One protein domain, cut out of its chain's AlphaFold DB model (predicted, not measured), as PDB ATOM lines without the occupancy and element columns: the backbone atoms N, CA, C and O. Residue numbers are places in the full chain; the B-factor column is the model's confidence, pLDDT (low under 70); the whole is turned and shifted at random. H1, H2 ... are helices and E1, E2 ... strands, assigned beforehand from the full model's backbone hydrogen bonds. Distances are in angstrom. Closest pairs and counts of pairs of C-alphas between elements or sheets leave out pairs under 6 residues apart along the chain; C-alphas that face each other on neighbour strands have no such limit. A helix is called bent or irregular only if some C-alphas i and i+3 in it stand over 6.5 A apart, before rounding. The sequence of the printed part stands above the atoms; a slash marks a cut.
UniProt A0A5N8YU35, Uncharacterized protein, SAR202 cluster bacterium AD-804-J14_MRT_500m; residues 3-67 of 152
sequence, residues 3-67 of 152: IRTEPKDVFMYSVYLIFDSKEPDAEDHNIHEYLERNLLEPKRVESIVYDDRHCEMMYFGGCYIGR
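AT A GLANCE: This is residues 3 to 67 of the 152 residues of an uncharacterized protein of SAR202 cluster bacterium AD-804-J14_MRT_500m (UniProt A0A5N8YU35). Two hairpins, E1-E2 and E3-E4, join into one strongly twisted antiparallel sheet, order E1 E2 E4 E3; H1 only grazes it, and short H2 turns off the end of E4. The printed part has 65 residues, along the chain E1 E2 H1 E3 E4 H2, mixed and compact; radius of gyration of the C-alphas 12.3 A, spans 36 by 29 by 17 A.

HOW THE PARTS SIT: E1, residues 3 to 7, and E2, 13 to 20, form a hairpin; N 4 and O 16, 2.9 A, are within hydrogen-bond range, as are the pairs named below. H1, residues 28 to 37, grazes the sheet with residues 28 to 32; its closest C-alphas to E2 are Asp 28 and Phe 19, 7.0 A. E3, residues 44 to 50, and E4, 53 to 61, form a hairpin, with N 46 and O 57 at 2.9 A; E2 and E4 have N 17 and O 58 at 3.0 A. E2, H1 and E3 make a split strand-helix-strand unit, its strands running the same way with E4 between, crossover right-handed. H2, residues 62 to 67, is irregular, C-alphas 64 and 67 being 7.3 A apart; on the sheet at a height of 7.3 A, it is only just over none of the strands, with 2 C-alphas on E2 and 2 on E4. Every O i to N i+4 pair is within range in H1, 1 of 2 in H2.

IN THESE COORDINATES: E1 begins at C-alpha 3 (207.345, 187.334, 148.364); H2 ends at C-alpha 67 (207.026, 177.456, 137.732). First to last C-alpha, E2 spans 23.0 A, E4 24.3 A and H1 14.3 A.

THE WHOLE: The C-alphas farthest apart, Val 10 and Lys 22, are 36.8 A apart. The printed part has no cut and no long link; residues 10 to 11 have pLDDT under 70.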
ATOM      1  N   ILE A   3     207.411 188.787 148.549       93.69
ATOM      2  CA  ILE A   3     207.345 187.334 148.364       93.69
ATOM      3  C   ILE A   3     207.919 186.659 149.605       93.69
ATOM      4  O   ILE A   3     209.114 186.748 149.886       93.69
ATOM      5  N   ARG A   4     207.080 185.921 150.331       93.88
ATOM      6  CA  ARG A   4     207.506 185.106 151.472       93.88
ATOM      7  C   ARG A   4     207.325 183.632 151.161       93.88
ATOM      8  O   ARG A   4     206.288 183.219 150.646       93.88
ATOM      9  N   THR A   5     208.314 182.824 151.525       92.88
ATOM     10  CA  THR A   5     208.205 181.365 151.470       92.88
ATOM     11  C   THR A   5     208.260 180.774 152.869       92.88
ATOM     12  O   THR A   5     208.977 181.267 153.739       92.88
ATOM     13  N   GLU A   6     207.471 179.730 153.104       91.56
ATOM     14  CA  GLU A   6     207.532 178.952 154.342       91.56
ATOM     15  C   GLU A   6     207.677 177.468 154.008       91.56
ATOM     16  O   GLU A   6     206.925 176.959 153.166       91.56
ATOM     17  N   PRO A   7     208.612 176.751 154.651       88.81
ATOM     18  CA  PRO A   7     208.709 175.311 154.487       88.81
ATOM     19  C   PRO A   7     207.452 174.629 155.036       88.81
ATOM     20  O   PRO A   7     206.878 175.042 156.045       88.81
ATOM     21  N   LYS A   8     207.041 173.551 154.375       81.81
ATOM     22  CA  LYS A   8     206.076 172.572 154.884       81.81
ATOM     23  C   LYS A   8     206.763 171.213 155.013       81.81
ATOM     24  O   LYS A   8     207.975 171.111 154.823       81.81
ATOM     25  N   ASP A   9     206.000 170.178 155.362       76.06
ATOM     26  CA  ASP A   9     206.500 168.801 155.366       76.06
ATOM     27  C   ASP A   9     207.212 168.446 154.046       76.06
ATOM     28  O   ASP A   9     206.922 169.006 152.987       76.06
ATOM     29  N   VAL A  10     208.159 167.512 154.153       62.03
ATOM     30  CA  VAL A  10     209.086 166.984 153.134       62.03
ATOM     31  C   VAL A  10     208.730 167.348 151.669       62.03
ATOM     32  O   VAL A  10     207.761 166.847 151.105       62.03
ATOM     33  N   PHE A  11     209.569 168.192 151.046       61.12
ATOM     34  CA  PHE A  11     209.492 168.718 149.663       61.12
ATOM     35  C   PHE A  11     208.341 169.676 149.324       61.12
ATOM     36  O   PHE A  11     208.203 170.071 148.165       61.12
ATOM     37  N   MET A  12     207.541 170.108 150.297       81.44
ATOM     38  CA  MET A  12     206.540 171.148 150.081       81.44
ATOM     39  C   MET A  12     206.968 172.462 150.721       81.44
ATOM     40  O   MET A  12     207.578 172.510 151.784       81.44
ATOM     41  N   TYR A  13     206.593 173.555 150.076       92.12
ATOM     42  CA  TYR A  13     206.664 174.889 150.646       92.12
ATOM     43  C   TYR A  13     205.397 175.644 150.273       92.12
ATOM     44  O   TYR A  13     204.630 175.236 149.394       92.12
ATOM     45  N   SER A  14     205.151 176.729 150.980       94.19
ATOM     46  CA  SER A  14     204.080 177.667 150.703       94.19
ATOM     47  C   SER A  14     204.667 178.990 150.261       94.19
ATOM     48  O   SER A  14     205.753 179.363 150.700       94.19
ATOM     49  N   VAL A  15     203.950 179.668 149.374       96.44
ATOM     50  CA  VAL A  15     204.319 180.989 148.872       96.44
ATOM     51  C   VAL A  15     203.209 181.947 149.250       96.44
ATOM     52  O   VAL A  15     202.031 181.637 149.059       96.44
ATOM     53  N   TYR A  16     203.602 183.093 149.782       96.88
ATOM     54  CA  TYR A  16     202.718 184.189 150.124       96.88
ATOM     55  C   TYR A  16     203.154 185.407 149.321       96.88
ATOM     56  O   TYR A  16     204.321 185.799 149.394       96.88
ATOM     57  N   LEU A  17     202.224 185.970 148.557       97.44
ATOM     58  CA  LEU A  17     202.390 187.270 147.916       97.44
ATOM     59  C   LEU A  17     201.645 188.284 148.775       97.44
ATOM     60  O   LEU A  17     200.476 188.065 149.097       97.44
ATOM     61  N   ILE A  18     202.336 189.330 149.209       97.38
ATOM     62  CA  ILE A  18     201.798 190.336 150.124       97.38
ATOM     63  C   ILE A  18     201.852 191.688 149.414       97.38
ATOM     64  O   ILE A  18     202.922 192.106 148.965       97.38
ATOM     65  N   PHE A  19     200.700 192.342 149.325       97.12
ATOM     66  CA  PHE A  19     200.485 193.604 148.624       97.12
ATOM     67  C   PHE A  19     199.993 194.652 149.616       97.12
ATOM     68  O   PHE A  19     199.043 194.396 150.362       97.12
ATOM     69  N   ASP A  20     200.626 195.820 149.653       96.12
ATOM     70  CA  ASP A  20     200.142 196.925 150.476       96.12
ATOM     71  C   ASP A  20     198.841 197.479 149.881       96.12
ATOM     72  O   ASP A  20     198.761 197.820 148.704       96.12
ATOM     73  N   SER A  21     197.784 197.538 150.691       92.50
ATOM     74  CA  SER A  21     196.466 197.966 150.215       92.50
ATOM     75  C   SER A  21     196.319 199.485 150.100       92.50
ATOM     76  O   SER A  21     195.342 199.954 149.516       92.50
ATOM     77  N   LYS A  22     197.221 200.265 150.704       93.19
ATOM     78  CA  LYS A  22     197.194 201.735 150.699       93.19
ATOM     79  C   LYS A  22     198.253 202.324 149.783       93.19
ATOM     80  O   LYS A  22     197.965 203.306 149.104       93.19
ATOM     81  N   GLU A  23     199.439 201.731 149.774       92.50
ATOM     82  CA  GLU A  23     200.588 202.183 148.989       92.50
ATOM     83  C   GLU A  23     201.100 201.027 148.117       92.50
ATOM     84  O   GLU A  23     202.126 200.438 148.444       92.50
ATOM     85  N   PRO A  24     200.375 200.660 147.037       92.06
ATOM     86  CA  PRO A  24     200.790 199.568 146.163       92.06
ATOM     87  C   PRO A  24     202.162 199.842 145.553       92.06
ATOM     88  O   PRO A  24     202.432 200.960 145.101       92.06
ATOM     89  N   ASP A  25     202.996 198.809 145.481       92.25
ATOM     90  CA  ASP A  25     204.289 198.913 144.813       92.25
ATOM     91  C   ASP A  25     204.097 198.958 143.285       92.25
ATOM     92  O   ASP A  25     203.081 198.513 142.736       92.25
ATOM     93  N   ALA A  26     205.083 199.500 142.567       90.88
ATOM     94  CA  ALA A  26     204.970 199.763 141.132       90.88
ATOM     95  C   ALA A  26     204.715 198.501 140.281       90.88
ATOM     96  O   ALA A  26     204.121 198.593 139.202       90.88
ATOM     97  N   GLU A  27     205.151 197.320 140.732       93.81
ATOM     98  CA  GLU A  27     204.896 196.047 140.057       93.81
ATOM     99  C   GLU A  27     203.516 195.446 140.333       93.81
ATOM    100  O   GLU A  27     203.096 194.572 139.570       93.81
ATOM    101  N   ASP A  28     202.816 195.871 141.389       95.50
ATOM    102  CA  ASP A  28     201.676 195.133 141.948       95.50
ATOM    103  C   ASP A  28     200.585 194.895 140.895       95.50
ATOM    104  O   ASP A  28     200.122 193.768 140.710       95.50
ATOM    105  N   HIS A  29     200.245 195.922 140.109       94.50
ATOM    106  CA  HIS A  29     199.277 195.803 139.015       94.50
ATOM    107  C   HIS A  29     199.689 194.751 137.971       94.50
ATOM    108  O   HIS A  29     198.888 193.887 137.612       94.50
ATOM    109  N   ASN A  30     200.951 194.770 137.535       94.62
ATOM    110  CA  ASN A  30     201.463 193.826 136.539       94.62
ATOM    111  C   ASN A  30     201.504 192.391 137.083       94.62
ATOM    112  O   ASN A  30     201.322 191.432 136.332       94.62
ATOM    113  N   ILE A  31     201.746 192.234 138.387       96.50
ATOM    114  CA  ILE A  31     201.681 190.939 139.063       96.50
ATOM    115  C   ILE A  31     200.242 190.418 139.057       96.50
ATOM    116  O   ILE A  31     200.026 189.275 138.655       96.50
ATOM    117  N   HIS A  32     199.254 191.237 139.433       96.88
ATOM    118  CA  HIS A  32     197.845 190.838 139.388       96.88
ATOM    119  C   HIS A  32     197.405 190.437 137.972       96.88
ATOM    120  O   HIS A  32     196.845 189.352 137.801       96.88
ATOM    121  N   GLU A  33     197.730 191.237 136.951       97.38
ATOM    122  CA  GLU A  33     197.442 190.893 135.550       97.38
ATOM    123  C   GLU A  33     198.126 189.588 135.122       97.38
ATOM    124  O   GLU A  33     197.544 188.765 134.409       97.38
ATOM    125  N   TYR A  34     199.370 189.363 135.556       97.62
ATOM    126  CA  TYR A  34     200.078 188.122 135.269       97.62
ATOM    127  C   TYR A  34     199.368 186.916 135.891       97.62
ATOM    128  O   TYR A  34     199.216 185.893 135.215       97.62
ATOM    129  N   LEU A  35     198.943 187.015 137.153       97.62
ATOM    130  CA  LEU A  35     198.220 185.944 137.838       97.62
ATOM    131  C   LEU A  35     196.897 185.640 137.125       97.62
ATOM    132  O   LEU A  35     196.635 184.480 136.809       97.62
ATOM    133  N   GLU A  36     196.119 186.672 136.788       97.56
ATOM    134  CA  GLU A  36     194.846 186.539 136.073       97.56
ATOM    135  C   GLU A  36     195.035 185.885 134.697       97.56
ATOM    136  O   GLU A  36     194.413 184.866 134.391       97.56
ATOM    137  N   ARG A  37     195.965 186.400 133.883       98.00
ATOM    138  CA  ARG A  37     196.228 185.889 132.530       98.00
ATOM    139  C   ARG A  37     196.667 184.424 132.516       98.00
ATOM    140  O   ARG A  37     196.413 183.716 131.543       98.00
ATOM    141  N   ASN A  38     197.355 183.976 133.565       97.62
ATOM    142  CA  ASN A  38     197.824 182.597 133.697       97.62
ATOM    143  C   ASN A  38     196.866 181.709 134.510       97.62
ATOM    144  O   ASN A  38     197.207 180.555 134.772       97.62
ATOM    145  N   LEU A  39     195.682 182.215 134.881       96.69
ATOM    146  CA  LEU A  39     194.675 181.500 135.674       96.69
ATOM    147  C   LEU A  39     195.250 180.961 136.996       96.69
ATOM    148  O   LEU A  39     194.990 179.824 137.404       96.69
ATOM    149  N   LEU A  40     196.091 181.772 137.642       97.50
ATOM    150  CA  LEU A  40     196.743 181.450 138.904       97.50
ATOM    151  C   LEU A  40     195.904 181.962 140.068       97.50
ATOM    152  O   LEU A  40     196.092 183.076 140.549       97.50
ATOM    153  N   GLU A  41     194.991 181.122 140.539       96.81
ATOM    154  CA  GLU A  41     194.121 181.472 141.656       96.81
ATOM    155  C   GLU A  41     194.793 181.159 143.002       96.81
ATOM    156  O   GLU A  41     195.311 180.049 143.210       96.81
ATOM    157  N   PRO A  42     194.795 182.108 143.953       97.06
ATOM    158  CA  PRO A  42     195.273 181.835 145.293       97.06
ATOM    159  C   PRO A  42     194.346 180.844 145.994       97.06
ATOM    160  O   PRO A  42     193.124 180.900 145.892       97.06
ATOM    161  N   LYS A  43     194.932 179.962 146.802       96.31
ATOM    162  CA  LYS A  43     194.165 179.061 147.673       96.31
ATOM    163  C   LYS A  43     193.380 179.827 148.738       96.31
ATOM    164  O   LYS A  43     192.394 179.311 149.255       96.31
ATOM    165  N   ARG A  44     193.877 181.000 149.133       95.75
ATOM    166  CA  ARG A  44     193.255 181.884 150.116       95.75
ATOM    167  C   ARG A  44     193.751 183.311 149.906       95.75
ATOM    168  O   ARG A  44     194.928 183.498 149.607       95.75
ATOM    169  N   VAL A  45     192.864 184.274 150.122       97.50
ATOM    170  CA  VAL A  45     193.176 185.703 150.202       97.50
ATOM    171  C   VAL A  45     192.771 186.179 151.592       97.50
ATOM    172  O   VAL A  45     191.683 185.839 152.059       97.50
ATOM    173  N   GLU A  46     193.648 186.903 152.279       97.00
ATOM    174  CA  GLU A  46     193.388 187.437 153.619       97.00
ATOM    175  C   GLU A  46     193.867 188.879 153.727       97.00
ATOM    176  O   GLU A  46     194.914 189.232 153.194       97.00
ATOM    177  N   SER A  47     193.139 189.696 154.483       97.31
ATOM    178  CA  SER A  47     193.646 190.988 154.937       97.31
ATOM    179  C   SER A  47     194.477 190.784 156.199       97.31
ATOM    180  O   SER A  47     193.986 190.225 157.184       97.31
ATOM    181  N   ILE A  48     195.727 191.234 156.178       96.50
ATOM    182  CA  ILE A  48     196.680 191.086 157.279       96.50
ATOM    183  C   ILE A  48     197.276 192.442 157.667       96.50
ATOM    184  O   ILE A  48     197.176 193.418 156.923       96.50
ATOM    185  N   VAL A  49     197.916 192.490 158.835       96.31
ATOM    186  CA  VAL A  49     198.869 193.553 159.167       96.31
ATOM    187  C   VAL A  49     200.268 192.973 159.012       96.31
ATOM    188  O   VAL A  49     200.589 191.970 159.653       96.31
ATOM    189  N   TYR A  50     201.079 193.575 158.150       93.31
ATOM    190  CA  TYR A  50     202.460 193.179 157.905       93.31
ATOM    191  C   TYR A  50     203.344 194.418 158.005       93.31
ATOM    192  O   TYR A  50     203.112 195.378 157.281       93.31
ATOM    193  N   ASP A  51     204.335 194.402 158.902       91.75
ATOM    194  CA  ASP A  51     205.260 195.531 159.094       91.75
ATOM    195  C   ASP A  51     204.519 196.872 159.298       91.75
ATOM    196  O   ASP A  51     204.717 197.836 158.567       91.75
ATOM    197  N   ASP A  52     203.557 196.869 160.232       93.31
ATOM    198  CA  ASP A  52     202.643 197.979 160.559       93.31
ATOM    199  C   ASP A  52     201.762 198.505 159.402       93.31
ATOM    200  O   ASP A  52     201.060 199.510 159.548       93.31
ATOM    201  N   ARG A  53     201.714 197.795 158.267       93.69
ATOM    202  CA  ARG A  53     200.921 198.147 157.081       93.69
ATOM    203  C   ARG A  53     199.743 197.196 156.892       93.69
ATOM    204  O   ARG A  53     199.814 196.015 157.230       93.69
ATOM    205  N   HIS A  54     198.630 197.721 156.381       96.00
ATOM    206  CA  HIS A  54     197.468 196.903 156.028       96.00
ATOM    207  C   HIS A  54     197.671 196.331 154.633       96.00
ATOM    208  O   HIS A  54     197.742 197.085 153.664       96.00
ATOM    209  N   CYS A  55     197.733 195.008 154.545       97.19
ATOM    210  CA  CYS A  55     198.077 194.321 153.313       97.19
ATOM    211  C   CYS A  55     197.028 193.276 152.936       97.19
ATOM    212  O   CYS A  55     196.377 192.676 153.797       97.19
ATOM    213  N   GLU A  56     196.931 193.002 151.642       97.62
ATOM    214  CA  GLU A  56     196.331 191.785 151.117       97.62
ATOM    215  C   GLU A  56     197.414 190.708 151.015       97.62
ATOM    216  O   GLU A  56     198.488 190.934 150.464       97.62
ATOM    217  N   MET A  57     197.139 189.525 151.553       97.56
ATOM    218  CA  MET A  57     197.999 188.359 151.434       97.56
ATOM    219  C   MET A  57     197.306 187.281 150.614       97.56
ATOM    220  O   MET A  57     196.266 186.749 151.006       97.56
ATOM    221  N   MET A  58     197.946 186.887 149.520       98.00
ATOM    222  CA  MET A  58     197.559 185.750 148.698       98.00
ATOM    223  C   MET A  58     198.417 184.532 149.018       98.00
ATOM    224  O   MET A  58     199.645 184.598 149.010       98.00
ATOM    225  N   TYR A  59     197.774 183.394 149.259       96.62
ATOM    226  CA  TYR A  59     198.434 182.142 149.614       96.62
ATOM    227  C   TYR A  59     198.407 181.124 148.469       96.62
ATOM    228  O   TYR A  59     197.344 180.774 147.951       96.62
ATOM    229  N   PHE A  60     199.570 180.552 148.153       96.81
ATOM    230  CA  PHE A  60     199.749 179.532 147.122       96.81
ATOM    231  C   PHE A  60     200.510 178.305 147.646       96.81
ATOM    232  O   PHE A  60     201.332 178.362 148.566       96.81
ATOM    233  N   GLY A  61     200.250 177.150 147.027       94.81
ATOM    234  CA  GLY A  61     201.123 175.986 147.186       94.81
ATOM    235  C   GLY A  61     202.393 176.153 146.353       94.81
ATOM    236  O   GLY A  61     202.299 176.501 145.180       94.81
ATOM    237  N   GLY A  62     203.561 175.847 146.915       92.12
ATOM    238  CA  GLY A  62     204.856 176.026 146.251       92.12
ATOM    239  C   GLY A  62     204.975 175.275 144.928       92.12
ATOM    240  O   GLY A  62     205.397 175.850 143.937       92.12
ATOM    241  N   CYS A  63     204.497 174.029 144.839       91.12
ATOM    242  CA  CYS A  63     204.503 173.292 143.568       91.12
ATOM    243  C   CYS A  63     203.578 173.904 142.500       91.12
ATOM    244  O   CYS A  63     203.803 173.699 141.310       91.12
ATOM    245  N   TYR A  64     202.528 174.619 142.918       94.12
ATOM    246  CA  TYR A  64     201.557 175.234 142.014       94.12
ATOM    247  C   TYR A  64     202.126 176.511 141.391       94.12
ATOM    248  O   TYR A  64     202.154 176.632 140.171       94.12
ATOM    249  N   ILE A  65     202.657 177.415 142.219       95.19
ATOM    250  CA  ILE A  65     203.199 178.695 141.746       95.19
ATOM    251  C   ILE A  65     204.687 178.629 141.371       95.19
ATOM    252  O   ILE A  65     205.195 179.522 140.707       95.19
ATOM    253  N   GLY A  66     205.389 177.552 141.735       92.25
ATOM    254  CA  GLY A  66     206.842 177.415 141.594       92.25
ATOM    255  C   GLY A  66     207.368 177.682 140.183       92.25
ATOM    256  O   GLY A  66     208.373 178.364 140.026       92.25
ATOM    257  N   ARG A  67     206.654 177.225 139.145       93.94
ATOM    258  CA  ARG A  67     207.026 177.456 137.732       93.94
ATOM    259  C   ARG A  67     206.829 178.900 137.256       93.94
ATOM    260  O   ARG A  67     207.218 179.225 136.142       93.94
TER     261      ARG A  67